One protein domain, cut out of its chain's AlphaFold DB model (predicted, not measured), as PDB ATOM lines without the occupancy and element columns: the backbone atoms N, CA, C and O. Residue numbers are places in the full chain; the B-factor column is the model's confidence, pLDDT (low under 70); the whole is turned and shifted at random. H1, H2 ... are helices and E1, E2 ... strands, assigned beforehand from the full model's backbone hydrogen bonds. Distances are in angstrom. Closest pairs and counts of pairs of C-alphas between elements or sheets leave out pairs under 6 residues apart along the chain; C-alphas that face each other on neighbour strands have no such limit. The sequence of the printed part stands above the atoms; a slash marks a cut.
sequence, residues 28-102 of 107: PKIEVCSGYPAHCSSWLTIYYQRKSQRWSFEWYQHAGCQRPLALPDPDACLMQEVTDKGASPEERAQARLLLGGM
ATOM      1  N   PRO A  28     107.922 108.214  79.750       83.38
ATOM      2  CA  PRO A  28     108.477 106.988  80.297       83.38
ATOM      3  C   PRO A  28     107.773 106.629  81.607       83.38
ATOM      4  O   PRO A  28     107.718 107.428  82.543       83.38
ATOM      5  N   LYS A  29     107.262 105.399  81.671       89.50
ATOM      6  CA  LYS A  29     106.722 104.811  82.895       89.50
ATOM      7  C   LYS A  29     107.879 104.461  83.822       89.50
ATOM      8  O   LYS A  29     108.706 103.615  83.491       89.50
ATOM      9  N   ILE A  30     107.936 105.119  84.973       90.38
ATOM     10  CA  ILE A  30     108.901 104.825  86.027       90.38
ATOM     11  C   ILE A  30     108.228 103.878  87.001       90.38
ATOM     12  O   ILE A  30     107.194 104.211  87.569       90.38
ATOM     13  N   GLU A  31     108.796 102.696  87.178       92.12
ATOM     14  CA  GLU A  31     108.298 101.735  88.152       92.12
ATOM     15  C   GLU A  31     108.619 102.216  89.566       92.12
ATOM     16  O   GLU A  31     109.778 102.483  89.885       92.12
ATOM     17  N   VAL A  32     107.584 102.363  90.394       92.50
ATOM     18  CA  VAL A  32     107.722 102.900  91.754       92.50
ATOM     19  C   VAL A  32     107.497 101.817  92.800       92.50
ATOM     20  O   VAL A  32     108.270 101.724  93.752       92.50
ATOM     21  N   CYS A  33     106.467 100.989  92.613       91.19
ATOM     22  CA  CYS A  33     106.167  99.863  93.490       91.19
ATOM     23  C   CYS A  33     105.692  98.658  92.685       91.19
ATOM     24  O   CYS A  33     104.957  98.813  91.714       91.19
ATOM     25  N   SER A  34     106.030  97.461  93.146       91.31
ATOM     26  CA  SER A  34     105.598  96.209  92.530       91.31
ATOM     27  C   SER A  34     105.398  95.129  93.589       91.31
ATOM     28  O   SER A  34     106.158  95.089  94.560       91.31
ATOM     29  N   GLY A  35     104.413  94.255  93.427       89.81
ATOM     30  CA  GLY A  35     104.203  93.131  94.339       89.81
ATOM     31  C   GLY A  35     102.756  92.668  94.394       89.81
ATOM     32  O   GLY A  35     101.989  92.890  93.464       89.81
ATOM     33  N   TYR A  36     102.381  92.035  95.504       88.62
ATOM     34  CA  TYR A  36     100.999  91.618  95.752       88.62
ATOM     35  C   TYR A  36     100.326  92.598  96.716       88.62
ATOM     36  O   TYR A  36     100.768  92.709  97.865       88.62
ATOM     37  N   PRO A  37      99.268  93.310  96.297       87.62
ATOM     38  CA  PRO A  37      98.472  94.116  97.213       87.62
ATOM     39  C   PRO A  37      97.801  93.253  98.291       87.62
ATOM     40  O   PRO A  37      97.706  92.029  98.169       87.62
ATOM     41  N   ALA A  38      97.335  93.898  99.362       85.62
ATOM     42  CA  ALA A  38      96.536  93.217 100.377       85.62
ATOM     43  C   ALA A  38      95.268  92.623  99.746       85.62
ATOM     44  O   ALA A  38      94.664  93.249  98.874       85.62
ATOM     45  N   HIS A  39      94.882  91.424 100.183       82.00
ATOM     46  CA  HIS A  39      93.709  90.692  99.684       82.00
ATOM     47  C   HIS A  39      93.710  90.385  98.172       82.00
ATOM     48  O   HIS A  39      92.675  90.010  97.625       82.00
ATOM     49  N   CYS A  40      94.850  90.539  97.492       82.25
ATOM     50  CA  CYS A  40      94.979  90.310  96.055       82.25
ATOM     51  C   CYS A  40      95.879  89.101  95.766       82.25
ATOM     52  O   CYS A  40      96.913  88.880  96.410       82.25
ATOM     53  N   SER A  41      95.474  88.325  94.766       84.38
ATOM     54  CA  SER A  41      96.159  87.127  94.277       84.38
ATOM     55  C   SER A  41      97.108  87.410  93.104       84.38
ATOM     56  O   SER A  41      97.989  86.599  92.810       84.38
ATOM     57  N   SER A  42      96.957  88.566  92.465       86.50
ATOM     58  CA  SER A  42      97.641  88.994  91.250       86.50
ATOM     59  C   SER A  42      98.749  89.991  91.559       86.50
ATOM     60  O   SER A  42      98.644  90.812  92.474       86.50
ATOM     61  N   TRP A  43      99.816  89.937  90.766       89.25
ATOM     62  CA  TRP A  43     100.897  90.910  90.857       89.25
ATOM     63  C   TRP A  43     100.445  92.256  90.284       89.25
ATOM     64  O   TRP A  43      99.898  92.320  89.181       89.25
ATOM     65  N   LEU A  44     100.698  93.331  91.021       89.62
ATOM     66  CA  LEU A  44     100.447  94.707  90.626       89.62
ATOM     67  C   LEU A  44     101.777  95.439  90.477       89.62
ATOM     68  O   LEU A  44     102.607  95.413  91.387       89.62
ATOM     69  N   THR A  45     101.922  96.179  89.382       91.44
ATOM     70  CA  THR A  45     102.993  97.162  89.218       91.44
ATOM     71  C   THR A  45     102.411  98.570  89.119       91.44
ATOM     72  O   THR A  45     101.477  98.833  88.359       91.44
ATOM     73  N   ILE A  46     102.963  99.483  89.916       91.31
ATOM     74  CA  ILE A  46     102.594 100.895  89.984       91.31
ATOM     75  C   ILE A  46     103.670 101.709  89.281       91.31
ATOM     76  O   ILE A  46     104.837 101.714  89.684       91.31
ATOM     77  N   TYR A  47     103.244 102.454  88.269       91.88
ATOM     78  CA  TYR A  47     104.093 103.342  87.499       91.88
ATOM     79  C   TYR A  47     103.742 104.802  87.750       91.88
ATOM     80  O   TYR A  47     102.566 105.169  87.839       91.88
ATOM     81  N   TYR A  48     104.770 105.642  87.765       91.12
ATOM     82  CA  TYR A  48     104.640 107.086  87.725       91.12
ATOM     83  C   TYR A  48     105.227 107.643  86.431       91.12
ATOM     84  O   TYR A  48     106.305 107.255  85.982       91.12
ATOM     85  N   GLN A  49     104.495 108.562  85.823       90.25
ATOM     86  CA  GLN A  49     104.837 109.211  84.570       90.25
ATOM     87  C   GLN A  49     105.116 110.689  84.848       90.25
ATOM     88  O   GLN A  49     104.192 111.473  85.061       90.25
ATOM     89  N   ARG A  50     106.397 111.079  84.898       87.50
ATOM     90  CA  ARG A  50     106.815 112.422  85.348       87.50
ATOM     91  C   ARG A  50     106.327 113.544  84.440       87.50
ATOM     92  O   ARG A  50     106.004 114.615  84.948       87.50
ATOM     93  N   LYS A  51     106.314 113.342  83.115       85.19
ATOM     94  CA  LYS A  51     105.989 114.435  82.182       85.19
ATOM     95  C   LYS A  51     104.508 114.796  82.255       85.19
ATOM     96  O   LYS A  51     104.167 115.972  82.210       85.19
ATOM     97  N   SER A  52     103.647 113.794  82.385       84.00
ATOM     98  CA  SER A  52     102.199 113.949  82.513       84.00
ATOM     99  C   SER A  52     101.722 114.039  83.963       84.00
ATOM    100  O   SER A  52     100.569 114.400  84.183       84.00
ATOM    101  N   GLN A  53     102.592 113.752  84.937       86.38
ATOM    102  CA  GLN A  53     102.281 113.660  86.370       86.38
ATOM    103  C   GLN A  53     101.142 112.672  86.662       86.38
ATOM    104  O   GLN A  53     100.237 112.944  87.452       86.38
ATOM    105  N   ARG A  54     101.163 111.516  85.990       88.50
ATOM    106  CA  ARG A  54     100.103 110.502  86.077       88.50
ATOM    107  C   ARG A  54     100.588 109.222  86.733       88.50
ATOM    108  O   ARG A  54     101.739 108.818  86.583       88.50
ATOM    109  N   TRP A  55      99.658 108.560  87.409       89.06
ATOM    110  CA  TRP A  55      99.828 107.211  87.934       89.06
ATOM    111  C   TRP A  55      99.176 106.208  86.989       89.06
ATOM    112  O   TRP A  55      98.084 106.454  86.471       89.06
ATOM    113  N   SER A  56      99.855 105.093  86.754       88.94
ATOM    114  CA  SER A  56      99.343 103.963  85.979       88.94
ATOM    115  C   SER A  56      99.510 102.676  86.777       88.94
ATOM    116  O   SER A  56     100.502 102.507  87.484       88.94
ATOM    117  N   PHE A  57      98.545 101.772  86.642       89.81
ATOM    118  CA  PHE A  57      98.468 100.524  87.397       89.81
ATOM    119  C   PHE A  57      98.350  99.371  86.410       89.81
ATOM    120  O   PHE A  57      97.454  99.381  85.566       89.81
ATOM    121  N   GLU A  58      99.252  98.398  86.497       89.69
ATOM    122  CA  GLU A  58      99.250  97.230  85.616       89.69
ATOM    123  C   GLU A  58      99.147  95.950  86.440       89.69
ATOM    124  O   GLU A  58     100.000  95.665  87.281       89.69
ATOM    125  N   TRP A  59      98.079  95.194  86.190       88.25
ATOM    126  CA  TRP A  59      97.814  93.908  86.822       88.25
ATOM    127  C   TRP A  59      98.315  92.772  85.937       88.25
ATOM    128  O   TRP A  59      97.998  92.709  84.748       88.25
ATOM    129  N   TYR A  60      99.047  91.836  86.529       84.81
ATOM    130  CA  TYR A  60      99.558  90.653  85.851       84.81
ATOM    131  C   TYR A  60      98.782  89.421  86.316       84.81
ATOM    132  O   TYR A  60      99.042  88.865  87.381       84.81
ATOM    133  N   GLN A  61      97.841  88.978  85.480       74.69
ATOM    134  CA  GLN A  61      97.001  87.795  85.708       74.69
ATOM    135  C   GLN A  61      97.463  86.591  84.861       74.69
ATOM    136  O   GLN A  61      96.656  85.894  84.248       74.69
ATOM    137  N   HIS A  62      98.774  86.352  84.754       73.00
ATOM    138  CA  HIS A  62      99.271  85.186  84.015       73.00
ATOM    139  C   HIS A  62      99.269  83.926  84.891       73.00
ATOM    140  O   HIS A  62      99.624  83.980  86.071       73.00
ATOM    141  N   ALA A  63      98.912  82.778  84.307       66.44
ATOM    142  CA  ALA A  63      99.015  81.489  84.981       66.44
ATOM    143  C   ALA A  63     100.486  81.238  85.371       66.44
ATOM    144  O   ALA A  63     101.350  81.121  84.507       66.44
ATOM    145  N   GLY A  64     100.773  81.215  86.677       70.19
ATOM    146  CA  GLY A  64     102.135  81.111  87.225       70.19
ATOM    147  C   GLY A  64     102.683  82.392  87.871       70.19
ATOM    148  O   GLY A  64     103.681  82.318  88.579       70.19
ATOM    149  N   CYS A  65     102.014  83.536  87.705       69.69
ATOM    150  CA  CYS A  65     102.333  84.800  88.390       69.69
ATOM    151  C   CYS A  65     101.400  85.080  89.583       69.69
ATOM    152  O   CYS A  65     101.278  86.219  90.027       69.69
ATOM    153  N   GLN A  66     100.709  84.047  90.070       79.31
ATOM    154  CA  GLN A  66      99.850  84.144  91.244       79.31
ATOM    155  C   GLN A  66     100.679  84.191  92.526       79.31
ATOM    156  O   GLN A  66     101.782  83.639  92.601       79.31
ATOM    157  N   ARG A  67     100.096  84.807  93.556       80.12
ATOM    158  CA  ARG A  67     100.662  84.881  94.900       80.12
ATOM    159  C   ARG A  67     101.104  83.489  95.379       80.12
ATOM    160  O   ARG A  67     100.279  82.574  95.434       80.12
ATOM    161  N   PRO A  68     102.387  83.307  95.748       80.44
ATOM    162  CA  PRO A  68     102.867  82.029  96.254       80.44
ATOM    163  C   PRO A  68     102.089  81.574  97.497       80.44
ATOM    164  O   PRO A  68     102.032  82.289  98.495       80.44
ATOM    165  N   LEU A  69     101.555  80.349  97.471       77.25
ATOM    166  CA  LEU A  69     100.790  79.767  98.590       77.25
ATOM    167  C   LEU A  69     101.623  79.555  99.867       77.25
ATOM    168  O   LEU A  69     101.066  79.365 100.941       77.25
ATOM    169  N   ALA A  70     102.954  79.571  99.754       77.75
ATOM    170  CA  ALA A  70     103.872  79.412 100.881       77.75
ATOM    171  C   ALA A  70     104.043  80.690 101.726       77.75
ATOM    172  O   ALA A  70     104.788  80.678 102.707       77.75
ATOM    173  N   LEU A  71     103.407  81.802 101.341       76.12
ATOM    174  CA  LEU A  71     103.458  83.039 102.111       76.12
ATOM    175  C   LEU A  71     102.588  82.909 103.372       76.12
ATOM    176  O   LEU A  71     101.453  82.446 103.281       76.12
ATOM    177  N   PRO A  72     103.099  83.319 104.546       68.19
ATOM    178  CA  PRO A  72     102.463  83.037 105.834       68.19
ATOM    179  C   PRO A  72     101.127  83.760 106.036       68.19
ATOM    180  O   PRO A  72     100.323  83.323 106.852       68.19
ATOM    181  N   ASP A  73     100.896  84.849 105.302       79.88
ATOM    182  CA  ASP A  73      99.679  85.646 105.373       79.88
ATOM    183  C   ASP A  73      99.130  85.868 103.948       79.88
ATOM    184  O   ASP A  73      99.799  86.521 103.131       79.88
ATOM    185  N   PRO A  74      97.953  85.308 103.607       71.31
ATOM    186  CA  PRO A  74      97.326  85.497 102.300       71.31
ATOM    187  C   PRO A  74      96.828  86.933 102.086       71.31
ATOM    188  O   PRO A  74      96.728  87.373 100.942       71.31
ATOM    189  N   ASP A  75      96.595  87.681 103.162       78.44
ATOM    190  CA  ASP A  75      95.995  89.011 103.145       78.44
ATOM    191  C   ASP A  75      97.024  90.138 103.297       78.44
ATOM    192  O   ASP A  75      96.719  91.299 103.018       78.44
ATOM    193  N   ALA A  76      98.266  89.820 103.674       83.62
ATOM    194  CA  ALA A  76      99.323  90.817 103.818       83.62
ATOM    195  C   ALA A  76      99.595  91.589 102.515       83.62
ATOM    196  O   ALA A  76      99.664  91.016 101.424       83.62
ATOM    197  N   CYS A  77      99.858  92.890 102.632       85.81
ATOM    198  CA  CYS A  77     100.416  93.672 101.535       85.81
ATOM    199  C   CYS A  77     101.903  93.329 101.363       85.81
ATOM    200  O   CYS A  77     102.707  93.555 102.267       85.81
ATOM    201  N   LEU A  78     102.268  92.796 100.198       87.31
ATOM    202  CA  LEU A  78     103.639  92.447  99.812       87.31
ATOM    203  C   LEU A  78     104.166  93.357  98.696       87.31
ATOM    204  O   LEU A  78     105.082  92.983  97.965       87.31
ATOM    205  N   MET A  79     103.577  94.543  98.549       89.06
ATOM    206  CA  MET A  79     104.081  95.576  97.648       89.06
ATOM    207  C   MET A  79     105.434  96.078  98.149       89.06
ATOM    208  O   MET A  79     105.575  96.472  99.309       89.06
ATOM    209  N   GLN A  80     106.424  96.092  97.264       89.56
ATOM    210  CA  GLN A  80     107.765  96.586  97.553       89.56
ATOM    211  C   GLN A  80     108.069  97.815  96.704       89.56
ATOM    212  O   GLN A  80     107.638  97.914  95.556       89.56
ATOM    213  N   GLU A  81     108.812  98.754  97.287       90.38
ATOM    214  CA  GLU A  81     109.350  99.893  96.551       90.38
ATOM    215  C   GLU A  81     110.458  99.433  95.608       90.38
ATOM    216  O   GLU A  81     111.333  98.652  95.989       90.38
ATOM    217  N   VAL A  82     110.464  99.988  94.404       87.81
ATOM    218  CA  VAL A  82     111.473  99.697  93.393       87.81
ATOM    219  C   VAL A  82     112.527 100.801  93.416       87.81
ATOM    220  O   VAL A  82     112.250 101.966  93.133       87.81
ATOM    221  N   THR A  83     113.752 100.452  93.809       83.81
ATOM    222  CA  THR A  83     114.838 101.426  94.030       83.81
ATOM    223  C   THR A  83     115.814 101.540  92.863       83.81
ATOM    224  O   THR A  83     116.542 102.522  92.765       83.81
ATOM    225  N   ASP A  84     115.850 100.549  91.976       84.31
ATOM    226  CA  ASP A  84     116.801 100.440  90.864       84.31
ATOM    227  C   ASP A  84     116.271 101.024  89.541       84.31
ATOM    228  O   ASP A  84     117.028 101.168  88.583       84.31
ATOM    229  N   LYS A  85     114.989 101.408  89.479       81.31
ATOM    230  CA  LYS A  85     114.319 101.889  88.252       81.31
ATOM    231  C   LYS A  85     114.188 103.410  88.144       81.31
ATOM    232  O   LYS A  85     113.459 103.913  87.295       81.31
ATOM    233  N   GLY A  86     114.920 104.159  88.970       82.25
ATOM    234  CA  GLY A  86     115.027 105.618  88.849       82.25
ATOM    235  C   GLY A  86     113.890 106.426  89.488       82.25
ATOM    236  O   GLY A  86     113.836 107.643  89.278       82.25
ATOM    237  N   ALA A  87     113.018 105.791  90.279       86.56
ATOM    238  CA  ALA A  87     112.030 106.475  91.112       86.56
ATOM    239  C   ALA A  87     112.709 107.276  92.236       86.56
ATOM    240  O   ALA A  87     113.598 106.782  92.940       86.56
ATOM    241  N   SER A  88     112.291 108.527  92.424       89.12
ATOM    242  CA  SER A  88     112.799 109.376  93.500       89.12
ATOM    243  C   SER A  88     112.264 108.908  94.866       89.12
ATOM    244  O   SER A  88     111.256 108.199  94.940       89.12
ATOM    245  N   PRO A  89     112.914 109.275  95.986       88.88
ATOM    246  CA  PRO A  89     112.376 109.000  97.321       88.88
ATOM    247  C   PRO A  89     110.975 109.594  97.548       88.88
ATOM    248  O   PRO A  89     110.146 108.974  98.207       88.88
ATOM    249  N   GLU A  90     110.700 110.768  96.977       89.38
ATOM    250  CA  GLU A  90     109.405 111.453  97.086       89.38
ATOM    251  C   GLU A  90     108.306 110.705  96.327       89.38
ATOM    252  O   GLU A  90     107.216 110.504  96.859       89.38
ATOM    253  N   GLU A  91     108.605 110.225  95.118       89.06
ATOM    254  CA  GLU A  91     107.677 109.422  94.312       89.06
ATOM    255  C   GLU A  91     107.329 108.113  95.024       89.06
ATOM    256  O   GLU A  91     106.166 107.719  95.077       89.06
ATOM    257  N   ARG A  92     108.317 107.474  95.656       89.00
ATOM    258  CA  ARG A  92     108.103 106.271  96.472       89.00
ATOM    259  C   ARG A  92     107.247 106.549  97.706       89.00
ATOM    260  O   ARG A  92     106.327 105.787  98.002       89.00
ATOM    261  N   ALA A  93     107.481 107.672  98.387       87.81
ATOM    262  CA  ALA A  93     106.647 108.095  99.509       87.81
ATOM    263  C   ALA A  93     105.193 108.356  99.077       87.81
ATOM    264  O   ALA A  93     104.259 107.923  99.752       87.81
ATOM    265  N   GLN A  94     104.983 108.995  97.925       86.94
ATOM    266  CA  GLN A  94     103.649 109.200  97.356       86.94
ATOM    267  C   GLN A  94     102.979 107.881  96.960       86.94
ATOM    268  O   GLN A  94     101.804 107.686  97.268       86.94
ATOM    269  N   ALA A  95     103.713 106.943  96.357       86.38
ATOM    270  CA  ALA A  95     103.188 105.617  96.043       86.38
ATOM    271  C   ALA A  95     102.753 104.858  97.304       86.38
ATOM    272  O   ALA A  95     101.714 104.205  97.294       86.38
ATOM    273  N   ARG A  96     103.486 104.984  98.418       83.31
ATOM    274  CA  ARG A  96     103.066 104.425  99.713       83.31
ATOM    275  C   ARG A  96     101.773 105.038 100.239       83.31
ATOM    276  O   ARG A  96     100.922 104.309 100.741       83.31
ATOM    277  N   LEU A  97     101.605 106.353 100.110       85.44
ATOM    278  CA  LEU A  97     100.352 107.016 100.482       85.44
ATOM    279  C   LEU A  97      99.188 106.537  99.607       85.44
ATOM    280  O   LEU A  97      98.107 106.271 100.122       85.44
ATOM    281  N   LEU A  98      99.424 106.359  98.306       82.12
ATOM    282  CA  LEU A  98      98.448 105.781  97.380       82.12
ATOM    283  C   LEU A  98      98.094 104.336  97.753       82.12
ATOM    284  O   LEU A  98      96.917 103.989  97.755       82.12
ATOM    285  N   LEU A  99      99.086 103.527  98.136       78.12
ATOM    286  CA  LEU A  99      98.894 102.161  98.627       78.12
ATOM    287  C   LEU A  99      98.049 102.098  99.904       78.12
ATOM    288  O   LEU A  99      97.219 101.209 100.037       78.12
ATOM    289  N   GLY A 100      98.251 103.036 100.833       75.25
ATOM    290  CA  GLY A 100      97.478 103.104 102.075       75.25
ATOM    291  C   GLY A 100      96.087 103.728 101.920       75.25
ATOM    292  O   GLY A 100      95.214 103.473 102.745       75.25
ATOM    293  N   GLY A 101      95.882 104.559 100.894       71.88
ATOM    294  CA  GLY A 101      94.630 105.286 100.663       71.88
ATOM    295  C   GLY A 101      93.666 104.623  99.678       71.88
ATOM    296  O   GLY A 101      92.480 104.946  99.691       71.88
ATOM    297  N   MET A 102      94.145 103.713  98.825       69.31
ATOM    298  CA  MET A 102      93.318 103.005  97.847       69.31
ATOM    299  C   MET A 102      93.119 101.544  98.240       69.31
ATOM    300  O   MET A 102      94.075 100.806  98.462       69.31
TER     301      MET A 102
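What this domain is: This is residues 28 to 102 of the 107 residues of an uncharacterized protein of Erwinia sp. Leaf53 (UniProt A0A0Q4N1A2). A small, strongly twisted sheet of three strands has helix H1 slantwise over one face, while a long loop, residues 61 to 88, swings out past one end of the sheet and returns to E1. The 75 printed residues, under half in named elements, run E1, E2, E3, H1: an antiparallel meander, each strand beside the one before, and two layers, mixed in class. The whole is compact, radius of gyration of the C-alphas 12.7 A, yet elongated, spanning 38 by 23 by 22 A.

How they stand to each other: Start at E1, residues 29 to 35, which forms a hairpin with E2, residues 43 to 49; N 32 and O 46 are 2.9 A apart. E2 forms a hairpin with E3, residues 54 to 60; N 47 and O 56 are 2.9 A apart. Residues 80 to 81 pair antiparallel with residues 33 to 34. H1, residues 89 to 101, is on the sheet at a height of 8.1 A; its closest C-alpha pair with E1 is Arg 92 and Val 32, 5.8 A. Every O i to N i+4 pair in H1 is within hydrogen-bond range.

Where its parts are: Find C-alpha 29 at (106.722, 104.811, 82.895), where E1 begins; E2 spans 19.7 A, E3 19.9 A. H1 runs 18.4 A to C-alpha 101 at (94.630, 105.286, 100.663).

The domain as a whole: The farthest C-alphas, Lys 51 and Ala 70, are 39.8 A apart. The printed part has no cut; the link E3 to H1 is long. Residues 63, 65, 72 and 102 have pLDDT under 70.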